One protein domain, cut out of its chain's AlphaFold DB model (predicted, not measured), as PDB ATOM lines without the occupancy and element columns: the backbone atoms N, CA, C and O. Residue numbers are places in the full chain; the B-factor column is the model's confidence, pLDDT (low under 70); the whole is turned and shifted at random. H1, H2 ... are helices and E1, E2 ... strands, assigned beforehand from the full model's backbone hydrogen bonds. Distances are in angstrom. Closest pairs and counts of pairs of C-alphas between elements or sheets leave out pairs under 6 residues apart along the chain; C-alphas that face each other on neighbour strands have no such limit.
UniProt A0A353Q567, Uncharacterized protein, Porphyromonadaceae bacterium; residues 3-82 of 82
ATOM      1  N   TYR A   3      82.576 134.275 165.369       86.88
ATOM      2  CA  TYR A   3      82.805 133.514 164.145       86.88
ATOM      3  C   TYR A   3      81.581 133.612 163.227       86.88
ATOM      4  O   TYR A   3      80.461 133.335 163.655       86.88
ATOM      5  N   ASP A   4      81.804 133.995 161.973       88.69
ATOM      6  CA  ASP A   4      80.821 134.012 160.896       88.69
ATOM      7  C   ASP A   4      81.373 133.228 159.690       88.69
ATOM      8  O   ASP A   4      82.184 133.762 158.924       88.69
ATOM      9  N   PRO A   5      80.933 131.971 159.476       87.38
ATOM     10  CA  PRO A   5      81.418 131.142 158.372       87.38
ATOM     11  C   PRO A   5      81.033 131.688 156.989       87.38
ATOM     12  O   PRO A   5      81.547 131.211 155.980       87.38
ATOM     13  N   ARG A   6      80.124 132.670 156.912       90.25
ATOM     14  CA  ARG A   6      79.703 133.293 155.648       90.25
ATOM     15  C   ARG A   6      80.687 134.366 155.185       90.25
ATOM     16  O   ARG A   6      80.664 134.743 154.015       90.25
ATOM     17  N   ASN A   7      81.555 134.856 156.072       86.69
ATOM     18  CA  ASN A   7      82.581 135.828 155.722       86.69
ATOM     19  C   ASN A   7      83.844 135.119 155.210       86.69
ATOM     20  O   ASN A   7      84.724 134.728 155.975       86.69
ATOM     21  N   THR A   8      83.944 134.990 153.887       81.00
ATOM     22  CA  THR A   8      85.033 134.276 153.200       81.00
ATOM     23  C   THR A   8      86.374 135.015 153.196       81.00
ATOM     24  O   THR A   8      87.388 134.415 152.851       81.00
ATOM     25  N   LYS A   9      86.406 136.299 153.579       82.12
ATOM     26  CA  LYS A   9      87.649 137.083 153.700       82.12
ATOM     27  C   LYS A   9      88.202 137.086 155.122       82.12
ATOM     28  O   LYS A   9      89.415 137.054 155.298       82.12
ATOM     29  N   ALA A  10      87.326 137.150 156.123       83.19
ATOM     30  CA  ALA A  10      87.694 137.144 157.534       83.19
ATOM     31  C   ALA A  10      86.569 136.520 158.365       83.19
ATOM     32  O   ALA A  10      85.624 137.198 158.765       83.19
ATOM     33  N   ALA A  11      86.680 135.224 158.652       86.69
ATOM     34  CA  ALA A  11      85.634 134.485 159.356       86.69
ATOM     35  C   ALA A  11      85.435 134.926 160.820       86.69
ATOM     36  O   ALA A  11      84.469 134.523 161.453       86.69
ATOM     37  N   TRP A  12      86.321 135.758 161.375       88.25
ATOM     38  CA  TRP A  12      86.194 136.309 162.723       88.25
ATOM     39  C   TRP A  12      85.937 137.811 162.676       88.25
ATOM     40  O   TRP A  12      86.741 138.576 162.148       88.25
ATOM     41  N   LYS A  13      84.829 138.235 163.285       89.88
ATOM     42  CA  LYS A  13      84.414 139.636 163.383       89.88
ATOM     43  C   LYS A  13      84.634 140.174 164.799       89.88
ATOM     44  O   LYS A  13      84.284 139.513 165.781       89.88
ATOM     45  N   GLU A  14      85.187 141.380 164.919       92.25
ATOM     46  CA  GLU A  14      85.231 142.096 166.201       92.25
ATOM     47  C   GLU A  14      83.814 142.498 166.633       92.25
ATOM     48  O   GLU A  14      83.022 142.984 165.828       92.25
ATOM     49  N   VAL A  15      83.484 142.241 167.903       93.06
ATOM     50  CA  VAL A  15      82.149 142.506 168.477       93.06
ATOM     51  C   VAL A  15      82.197 143.692 169.431       93.06
ATOM     52  O   VAL A  15      81.351 144.573 169.356       93.06
ATOM     53  N   SER A  16      83.181 143.704 170.330       95.12
ATOM     54  CA  SER A  16      83.426 144.779 171.287       95.12
ATOM     55  C   SER A  16      84.844 144.656 171.834       95.12
ATOM     56  O   SER A  16      85.413 143.557 171.845       95.12
ATOM     57  N   LYS A  17      85.368 145.764 172.356       96.19
ATOM     58  CA  LYS A  17      86.476 145.765 173.316       96.19
ATOM     59  C   LYS A  17      85.900 145.630 174.725       96.19
ATOM     60  O   LYS A  17      84.768 146.051 174.960       96.19
ATOM     61  N   LEU A  18      86.642 144.982 175.614       96.12
ATOM     62  CA  LEU A  18      86.213 144.677 176.975       96.12
ATOM     63  C   LEU A  18      87.249 145.200 177.957       96.12
ATOM     64  O   LEU A  18      88.450 145.106 177.693       96.12
ATOM     65  N   ASP A  19      86.769 145.690 179.092       97.56
ATOM     66  CA  ASP A  19      87.637 145.995 180.215       97.56
ATOM     67  C   ASP A  19      88.082 144.693 180.880       97.56
ATOM     68  O   ASP A  19      87.318 143.730 181.022       97.56
ATOM     69  N   TYR A  20      89.343 144.668 181.285       97.00
ATOM     70  CA  TYR A  20      89.926 143.549 181.999       97.00
ATOM     71  C   TYR A  20      90.945 144.044 183.014       97.00
ATOM     72  O   TYR A  20      91.491 145.144 182.897       97.00
ATOM     73  N   ARG A  21      91.222 143.204 184.007       97.62
ATOM     74  CA  ARG A  21      92.298 143.436 184.964       97.62
ATOM     75  C   ARG A  21      93.109 142.168 185.139       97.62
ATOM     76  O   ARG A  21      92.549 141.089 185.309       97.62
ATOM     77  N   CYS A  22      94.427 142.328 185.143       96.44
ATOM     78  CA  CYS A  22      95.362 141.276 185.511       96.44
ATOM     79  C   CYS A  22      96.055 141.655 186.817       96.44
ATOM     80  O   CYS A  22      96.532 142.784 186.963       96.44
ATOM     81  N   GLN A  23      96.122 140.715 187.752       97.25
ATOM     82  CA  GLN A  23      96.933 140.836 188.957       97.25
ATOM     83  C   GLN A  23      97.493 139.462 189.321       97.25
ATOM     84  O   GLN A  23      96.733 138.536 189.595       97.25
ATOM     85  N   ASP A  24      98.820 139.342 189.332       95.50
ATOM     86  CA  ASP A  24      99.533 138.084 189.573       95.50
ATOM     87  C   ASP A  24      99.018 136.959 188.655       95.50
ATOM     88  O   ASP A  24      99.073 137.076 187.433       95.50
ATOM     89  N   SER A  25      98.479 135.883 189.233       90.69
ATOM     90  CA  SER A  25      97.893 134.740 188.525       90.69
ATOM     91  C   SER A  25      96.373 134.859 188.334       90.69
ATOM     92  O   SER A  25      95.680 133.842 188.277       90.69
ATOM     93  N   LYS A  26      95.822 136.079 188.331       92.31
ATOM     94  CA  LYS A  26      94.380 136.333 188.213       92.31
ATOM     95  C   LYS A  26      94.084 137.217 187.011       92.31
ATOM     96  O   LYS A  26      94.716 138.258 186.826       92.31
ATOM     97  N   LEU A  27      93.073 136.813 186.248       93.19
ATOM     98  CA  LEU A  27      92.476 137.581 185.165       93.19
ATOM     99  C   LEU A  27      90.990 137.774 185.458       93.19
ATOM    100  O   LEU A  27      90.262 136.808 185.680       93.19
ATOM    101  N   GLU A  28      90.543 139.020 185.399       95.56
ATOM    102  CA  GLU A  28      89.136 139.393 185.485       95.56
ATOM    103  C   GLU A  28      88.705 140.043 184.171       95.56
ATOM    104  O   GLU A  28      89.403 140.914 183.649       95.56
ATOM    105  N   LEU A  29      87.553 139.625 183.638       94.81
ATOM    106  CA  LEU A  29      86.956 140.157 182.412       94.81
ATOM    107  C   LEU A  29      85.583 140.753 182.734       94.81
ATOM    108  O   LEU A  29      84.717 140.058 183.268       94.81
ATOM    109  N   ALA A  30      85.355 142.012 182.363       96.38
ATOM    110  CA  ALA A  30      84.052 142.655 182.489       96.38
ATOM    111  C   ALA A  30      83.266 142.500 181.177       96.38
ATOM    112  O   ALA A  30      83.458 143.256 180.226       96.38
ATOM    113  N   ILE A  31      82.385 141.495 181.113       94.12
ATOM    114  CA  ILE A  31      81.604 141.170 179.909       94.12
ATOM    115  C   ILE A  31      80.138 141.596 180.096       94.12
ATOM    116  O   ILE A  31      79.431 140.978 180.897       94.12
ATOM    117  N   PRO A  32      79.638 142.597 179.343       95.12
ATOM    118  CA  PRO A  32      78.212 142.901 179.302       95.12
ATOM    119  C   PRO A  32      77.393 141.685 178.859       95.12
ATOM    120  O   PRO A  32      77.686 141.043 177.845       95.12
ATOM    121  N   ARG A  33      76.340 141.369 179.617       93.31
ATOM    122  CA  ARG A  33      75.514 140.169 179.414       93.31
ATOM    123  C   ARG A  33      74.881 140.118 178.025       93.31
ATOM    124  O   ARG A  33      74.781 139.038 177.441       93.31
ATOM    125  N   GLU A  34      74.480 141.264 177.477       93.62
ATOM    126  CA  GLU A  34      73.885 141.342 176.146       93.62
ATOM    127  C   GLU A  34      74.830 140.887 175.026       93.62
ATOM    128  O   GLU A  34      74.351 140.315 174.045       93.62
ATOM    129  N   LEU A  35      76.152 141.054 175.178       93.69
ATOM    130  CA  LEU A  35      77.129 140.668 174.151       93.69
ATOM    131  C   LEU A  35      77.235 139.152 173.972       93.69
ATOM    132  O   LEU A  35      77.611 138.680 172.901       93.69
ATOM    133  N   ILE A  36      76.892 138.398 175.015       91.69
ATOM    134  CA  ILE A  36      76.908 136.931 175.031       91.69
ATOM    135  C   ILE A  36      75.494 136.338 175.124       91.69
ATOM    136  O   ILE A  36      75.325 135.152 175.387       91.69
ATOM    137  N   GLY A  37      74.465 137.156 174.880       92.81
ATOM    138  CA  GLY A  37      73.077 136.702 174.771       92.81
ATOM    139  C   GLY A  37      72.420 136.285 176.091       92.81
ATOM    140  O   GLY A  37      71.354 135.672 176.062       92.81
ATOM    141  N   LEU A  38      73.003 136.625 177.244       94.00
ATOM    142  CA  LEU A  38      72.463 136.252 178.551       94.00
ATOM    143  C   LEU A  38      71.349 137.214 178.975       94.00
ATOM    144  O   LEU A  38      71.600 138.378 179.282       94.00
ATOM    145  N   LYS A  39      70.109 136.726 179.060       92.69
ATOM    146  CA  LYS A  39      68.910 137.525 179.382       92.69
ATOM    147  C   LYS A  39      68.181 136.979 180.613       92.69
ATOM    148  O   LYS A  39      68.444 135.864 181.040       92.69
ATOM    149  N   GLY A  40      67.265 137.768 181.181       92.88
ATOM    150  CA  GLY A  40      66.389 137.338 182.278       92.88
ATOM    151  C   GLY A  40      67.067 137.206 183.649       92.88
ATOM    152  O   GLY A  40      68.196 137.659 183.853       92.88
ATOM    153  N   ASN A  41      66.344 136.601 184.598       94.50
ATOM    154  CA  ASN A  41      66.780 136.422 185.993       94.50
ATOM    155  C   ASN A  41      67.388 135.043 186.281       94.50
ATOM    156  O   ASN A  41      67.964 134.854 187.344       94.50
ATOM    157  N   HIS A  42      67.290 134.114 185.332       96.19
ATOM    158  CA  HIS A  42      67.940 132.813 185.379       96.19
ATOM    159  C   HIS A  42      68.723 132.619 184.084       96.19
ATOM    160  O   HIS A  42      68.177 132.841 183.000       96.19
ATOM    161  N   PHE A  43      69.995 132.238 184.182       95.31
ATOM    162  CA  PHE A  43      70.802 131.919 183.011       95.31
ATOM    163  C   PHE A  43      71.922 130.941 183.345       95.31
ATOM    164  O   PHE A  43      72.407 130.857 184.474       95.31
ATOM    165  N   ILE A  44      72.343 130.221 182.310       95.62
ATOM    166  CA  ILE A  44      73.423 129.247 182.367       95.62
ATOM    167  C   ILE A  44      74.377 129.576 181.229       95.62
ATOM    168  O   ILE A  44      73.935 129.811 180.102       95.62
ATOM    169  N   PHE A  45      75.674 129.580 181.510       94.62
ATOM    170  CA  PHE A  45      76.677 129.590 180.457       94.62
ATOM    171  C   PHE A  45      77.852 128.694 180.820       94.62
ATOM    172  O   PHE A  45      78.221 128.555 181.988       94.62
ATOM    173  N   ASP A  46      78.420 128.085 179.786       93.88
ATOM    174  CA  ASP A  46      79.602 127.247 179.891       93.88
ATOM    175  C   ASP A  46      80.814 128.041 179.403       93.88
ATOM    176  O   ASP A  46      80.740 128.775 178.412       93.88
ATOM    177  N   PHE A  47      81.934 127.907 180.103       91.81
ATOM    178  CA  PHE A  47      83.194 128.517 179.709       91.81
ATOM    179  C   PHE A  47      84.365 127.588 180.006       91.81
ATOM    180  O   PHE A  47      84.290 126.660 180.816       91.81
ATOM    181  N   LYS A  48      85.470 127.843 179.311       90.00
ATOM    182  CA  LYS A  48      86.675 127.032 179.383       90.00
ATOM    183  C   LYS A  48      87.901 127.926 179.389       90.00
ATOM    184  O   LYS A  48      87.941 128.945 178.705       90.00
ATOM    185  N   TRP A  49      88.890 127.498 180.152       89.00
ATOM    186  CA  TRP A  49      90.205 128.109 180.240       89.00
ATOM    187  C   TRP A  49      91.259 127.035 179.973       89.00
ATOM    188  O   TRP A  49      91.002 125.860 180.251       89.00
ATOM    189  N   SER A  50      92.401 127.431 179.411       88.69
ATOM    190  CA  SER A  50      93.590 126.588 179.328       88.69
ATOM    191  C   SER A  50      94.837 127.418 179.589       88.69
ATOM    192  O   SER A  50      95.082 128.398 178.886       88.69
ATOM    193  N   ASP A  51      95.629 126.980 180.560       88.62
ATOM    194  CA  ASP A  51      96.951 127.509 180.855       88.62
ATOM    195  C   ASP A  51      98.044 126.724 180.137       88.62
ATOM    196  O   ASP A  51      98.002 125.497 180.004       88.62
ATOM    197  N   ASN A  52      99.066 127.471 179.714       88.25
ATOM    198  CA  ASN A  52     100.279 126.954 179.092       88.25
ATOM    199  C   ASN A  52     100.047 125.990 177.898       88.25
ATOM    200  O   ASN A  52     100.698 124.939 177.835       88.25
ATOM    201  N   PRO A  53      99.128 126.278 176.947       88.56
ATOM    202  CA  PRO A  53      99.045 125.486 175.727       88.56
ATOM    203  C   PRO A  53     100.323 125.683 174.904       88.56
ATOM    204  O   PRO A  53     100.739 126.814 174.664       88.56
ATOM    205  N   ALA A  54     100.937 124.585 174.455       86.69
ATOM    206  CA  ALA A  54     102.132 124.652 173.612       86.69
ATOM    207  C   ALA A  54     101.849 125.383 172.288       86.69
ATOM    208  O   ALA A  54     102.672 126.165 171.822       86.69
ATOM    209  N   GLU A  55     100.663 125.154 171.714       83.50
ATOM    210  CA  GLU A  55     100.194 125.793 170.488       83.50
ATOM    211  C   GLU A  55      98.678 126.047 170.552       83.50
ATOM    212  O   GLU A  55      97.932 125.301 171.190       83.50
ATOM    213  N   LEU A  56      98.230 127.100 169.859       81.50
ATOM    214  CA  LEU A  56      96.830 127.529 169.727       81.50
ATOM    215  C   LEU A  56      96.472 127.674 168.237       81.50
ATOM    216  O   LEU A  56      96.178 128.767 167.758       81.50
ATOM    217  N   ILE A  57      96.575 126.580 167.478       82.00
ATOM    218  CA  ILE A  57      96.386 126.593 166.016       82.00
ATOM    219  C   ILE A  57      94.901 126.664 165.645       82.00
ATOM    220  O   ILE A  57      94.505 127.372 164.719       82.00
ATOM    221  N   ASP A  58      94.070 125.925 166.370       82.62
ATOM    222  CA  ASP A  58      92.649 125.769 166.079       82.62
ATOM    223  C   ASP A  58      91.838 125.569 167.378       82.62
ATOM    224  O   ASP A  58      92.406 125.371 168.459       82.62
ATOM    225  N   PRO A  59      90.496 125.588 167.324       81.94
ATOM    226  CA  PRO A  59      89.689 125.361 168.519       81.94
ATOM    227  C   PRO A  59      89.918 123.996 169.192       81.94
ATOM    228  O   PRO A  59      89.666 123.869 170.392       81.94
ATOM    229  N   ILE A  60      90.380 122.968 168.463       84.69
ATOM    230  CA  ILE A  60      90.633 121.648 169.054       84.69
ATOM    231  C   ILE A  60      91.944 121.623 169.850       84.69
ATOM    232  O   ILE A  60      92.001 120.965 170.891       84.69
ATOM    233  N   SER A  61      92.953 122.400 169.449       84.56
ATOM    234  CA  SER A  61      94.207 122.579 170.189       84.56
ATOM    235  C   SER A  61      93.957 123.119 171.603       84.56
ATOM    236  O   SER A  61      94.521 122.601 172.562       84.56
ATOM    237  N   PHE A  62      92.976 124.016 171.770       84.38
ATOM    238  CA  PHE A  62      92.539 124.533 173.076       84.38
ATOM    239  C   PHE A  62      91.957 123.465 174.019       84.38
ATOM    240  O   PHE A  62      91.791 123.684 175.217       84.38
ATOM    241  N   CYS A  63      91.601 122.300 173.482       84.88
ATOM    242  CA  CYS A  63      91.029 121.199 174.245       84.88
ATOM    243  C   CYS A  63      92.033 120.065 174.507       84.88
ATOM    244  O   CYS A  63      91.765 119.194 175.332       84.88
ATOM    245  N   ASN A  64      93.149 120.035 173.783       86.81
ATOM    246  CA  ASN A  64      94.110 118.932 173.811       86.81
ATOM    247  C   ASN A  64      95.515 119.366 174.244       86.81
ATOM    248  O   ASN A  64      96.395 118.515 174.320       86.81
ATOM    249  N   MET A  65      95.715 120.653 174.538       87.94
ATOM    250  CA  MET A  65      96.989 121.227 174.970       87.94
ATOM    251  C   MET A  65      96.873 121.862 176.363       87.94
ATOM    252  O   MET A  65      95.777 122.048 176.898       87.94
ATOM    253  N   GLY A  66      98.028 122.181 176.949       88.38
ATOM    254  CA  GLY A  66      98.119 122.836 178.250       88.38
ATOM    255  C   GLY A  66      97.629 121.961 179.400       88.38
ATOM    256  O   GLY A  66      97.611 120.731 179.326       88.38
ATOM    257  N   ASP A  67      97.203 122.608 180.473       89.62
ATOM    258  CA  ASP A  67      96.592 121.968 181.644       89.62
ATOM    259  C   ASP A  67      95.287 121.209 181.325       89.62
ATOM    260  O   ASP A  67      94.912 120.262 182.023       89.62
ATOM    261  N   THR A  68      94.615 121.564 180.231       88.62
ATOM    262  CA  THR A  68      93.380 120.901 179.795       88.62
ATOM    263  C   THR A  68      93.612 119.553 179.117       88.62
ATOM    264  O   THR A  68      92.672 118.760 178.981       88.62
ATOM    265  N   ALA A  69      94.859 119.261 178.743       86.75
ATOM    266  CA  ALA A  69      95.285 117.989 178.183       86.75
ATOM    267  C   ALA A  69      95.513 116.916 179.264       86.75
ATOM    268  O   ALA A  69      95.771 117.253 180.418       86.75
ATOM    269  N   PRO A  70      95.514 115.624 178.898       79.50
ATOM    270  CA  PRO A  70      94.753 115.062 177.785       79.50
ATOM    271  C   PRO A  70      93.244 115.054 178.122       79.50
ATOM    272  O   PRO A  70      92.868 115.113 179.293       79.50
ATOM    273  N   ASN A  71      92.379 114.916 177.111       83.50
ATOM    274  CA  ASN A  71      90.922 114.697 177.244       83.50
ATOM    275  C   ASN A  71      90.034 115.918 177.554       83.50
ATOM    276  O   ASN A  71      88.980 115.753 178.170       83.50
ATOM    277  N   ARG A  72      90.380 117.130 177.103       86.19
ATOM    278  CA  ARG A  72      89.487 118.305 177.198       86.19
ATOM    279  C   ARG A  72      89.004 118.618 178.620       86.19
ATOM    280  O   ARG A  72      87.861 119.039 178.808       86.19
ATOM    281  N   ARG A  73      89.862 118.416 179.624       86.50
ATOM    282  CA  ARG A  73      89.523 118.612 181.043       86.50
ATOM    283  C   ARG A  73      89.088 120.055 181.309       86.50
ATOM    284  O   ARG A  73      89.474 120.964 180.574       86.50
ATOM    285  N   PHE A  74      88.308 120.245 182.374       85.88
ATOM    286  CA  PHE A  74      87.882 121.554 182.893       85.88
ATOM    287  C   PHE A  74      86.929 122.339 181.972       85.88
ATOM    288  O   PHE A  74      87.293 123.359 181.392       85.88
ATOM    289  N   ASN A  75      85.683 121.870 181.857       90.62
ATOM    290  CA  ASN A  75      84.567 122.691 181.382       90.62
ATOM    291  C   ASN A  75      83.793 123.224 182.592       90.62
ATOM    292  O   ASN A  75      83.270 122.433 183.379       90.62
ATOM    293  N   TYR A  76      83.721 124.542 182.739       92.44
ATOM    294  CA  TYR A  76      83.064 125.186 183.868       92.44
ATOM    295  C   TYR A  76      81.655 125.604 183.471       92.44
ATOM    296  O   TYR A  76      81.458 126.219 182.425       92.44
ATOM    297  N   ARG A  77      80.682 125.286 184.325       95.62
ATOM    298  CA  ARG A  77      79.290 125.704 184.166       95.62
ATOM    299  C   ARG A  77      78.940 126.719 185.235       95.62
ATOM    300  O   ARG A  77      78.971 126.399 186.422       95.62
ATOM    301  N   PHE A  78      78.569 127.916 184.809       95.00
ATOM    302  CA  PHE A  78      78.012 128.928 185.691       95.00
ATOM    303  C   PHE A  78      76.486 128.874 185.633       95.00
ATOM    304  O   PHE A  78      75.905 128.916 184.548       95.00
ATOM    305  N   ILE A  79      75.849 128.774 186.800       96.25
ATOM    306  CA  ILE A  79      74.393 128.789 186.960       96.25
ATOM    307  C   ILE A  79      74.060 129.983 187.843       96.25
ATOM    308  O   ILE A  79      74.550 130.073 188.968       96.25
ATOM    309  N   TRP A  80      73.239 130.891 187.327       95.88
ATOM    310  CA  TRP A  80      72.768 132.053 188.066       95.88
ATOM    311  C   TRP A  80      71.254 132.057 188.167       95.88
ATOM    312  O   TRP A  80      70.556 131.858 187.171       95.88
ATOM    313  N   GLU A  81      70.771 132.372 189.361       93.88
ATOM    314  CA  GLU A  81      69.375 132.629 189.673       93.88
ATOM    315  C   GLU A  81      69.315 133.795 190.665       93.88
ATOM    316  O   GLU A  81      70.199 133.936 191.513       93.88
ATOM    317  N   LYS A  82      68.334 134.680 190.489       84.50
ATOM    318  CA  LYS A  82      68.152 135.875 191.317       84.50
ATOM    319  C   LYS A  82      67.259 135.596 192.518       84.50
ATOM    320  O   LYS A  82      66.218 134.939 192.309       84.50
TER     321      LYS A  82
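This is residues 3 to 82 of the 82 residues of an uncharacterized protein of Porphyromonadaceae bacterium (UniProt A0A353Q567). Two separate two-stranded antiparallel ribbons, the hairpin E1 and E2 and the longer E3 and E4, make a loose frame, with a loop region holding short H2 at one end of the longer ribbon. Residues 5 to 10 and 22 to 27 stick out. The 80 printed residues run E1 E2 H1 E3 H2 E4, mixed, with under half in named elements; the whole is loose, radius of gyration of the C-alphas 15.4 A, spanning 38 by 35 by 26 A.

Find C-alpha 19 at (87.637, 145.995, 180.215), where E1, residues 19 to 23, begins its 13.8 A. Next come E2, 26 to 30, 13.4 A; H1, 33 to 36, 5.6 A; E3, 42 to 48, 20.5 A; H2, 61 to 64, 5.1 A; and E4, 75 to 81, 20.0 A, ending at C-alpha 81 (69.375, 132.629, 189.673).

In the hairpin E1 and E2, antiparallel at 167 degrees, look at N 21 and O 28, 2.9 A. E3 and E4, antiparallel at 163 degrees, have N 45 and O 78 at 3.1 A. E2 and E3 are apart. H1 and H2 are too short for an O i to N i+4 pair; each has its 1 O i to N i+3 pair within range.

C-alphas 9 and 82, the farthest apart, are 42.4 A apart. The printed part has no cut; the link E3 to H2 is long. No printed residue is under 70 in pLDDT.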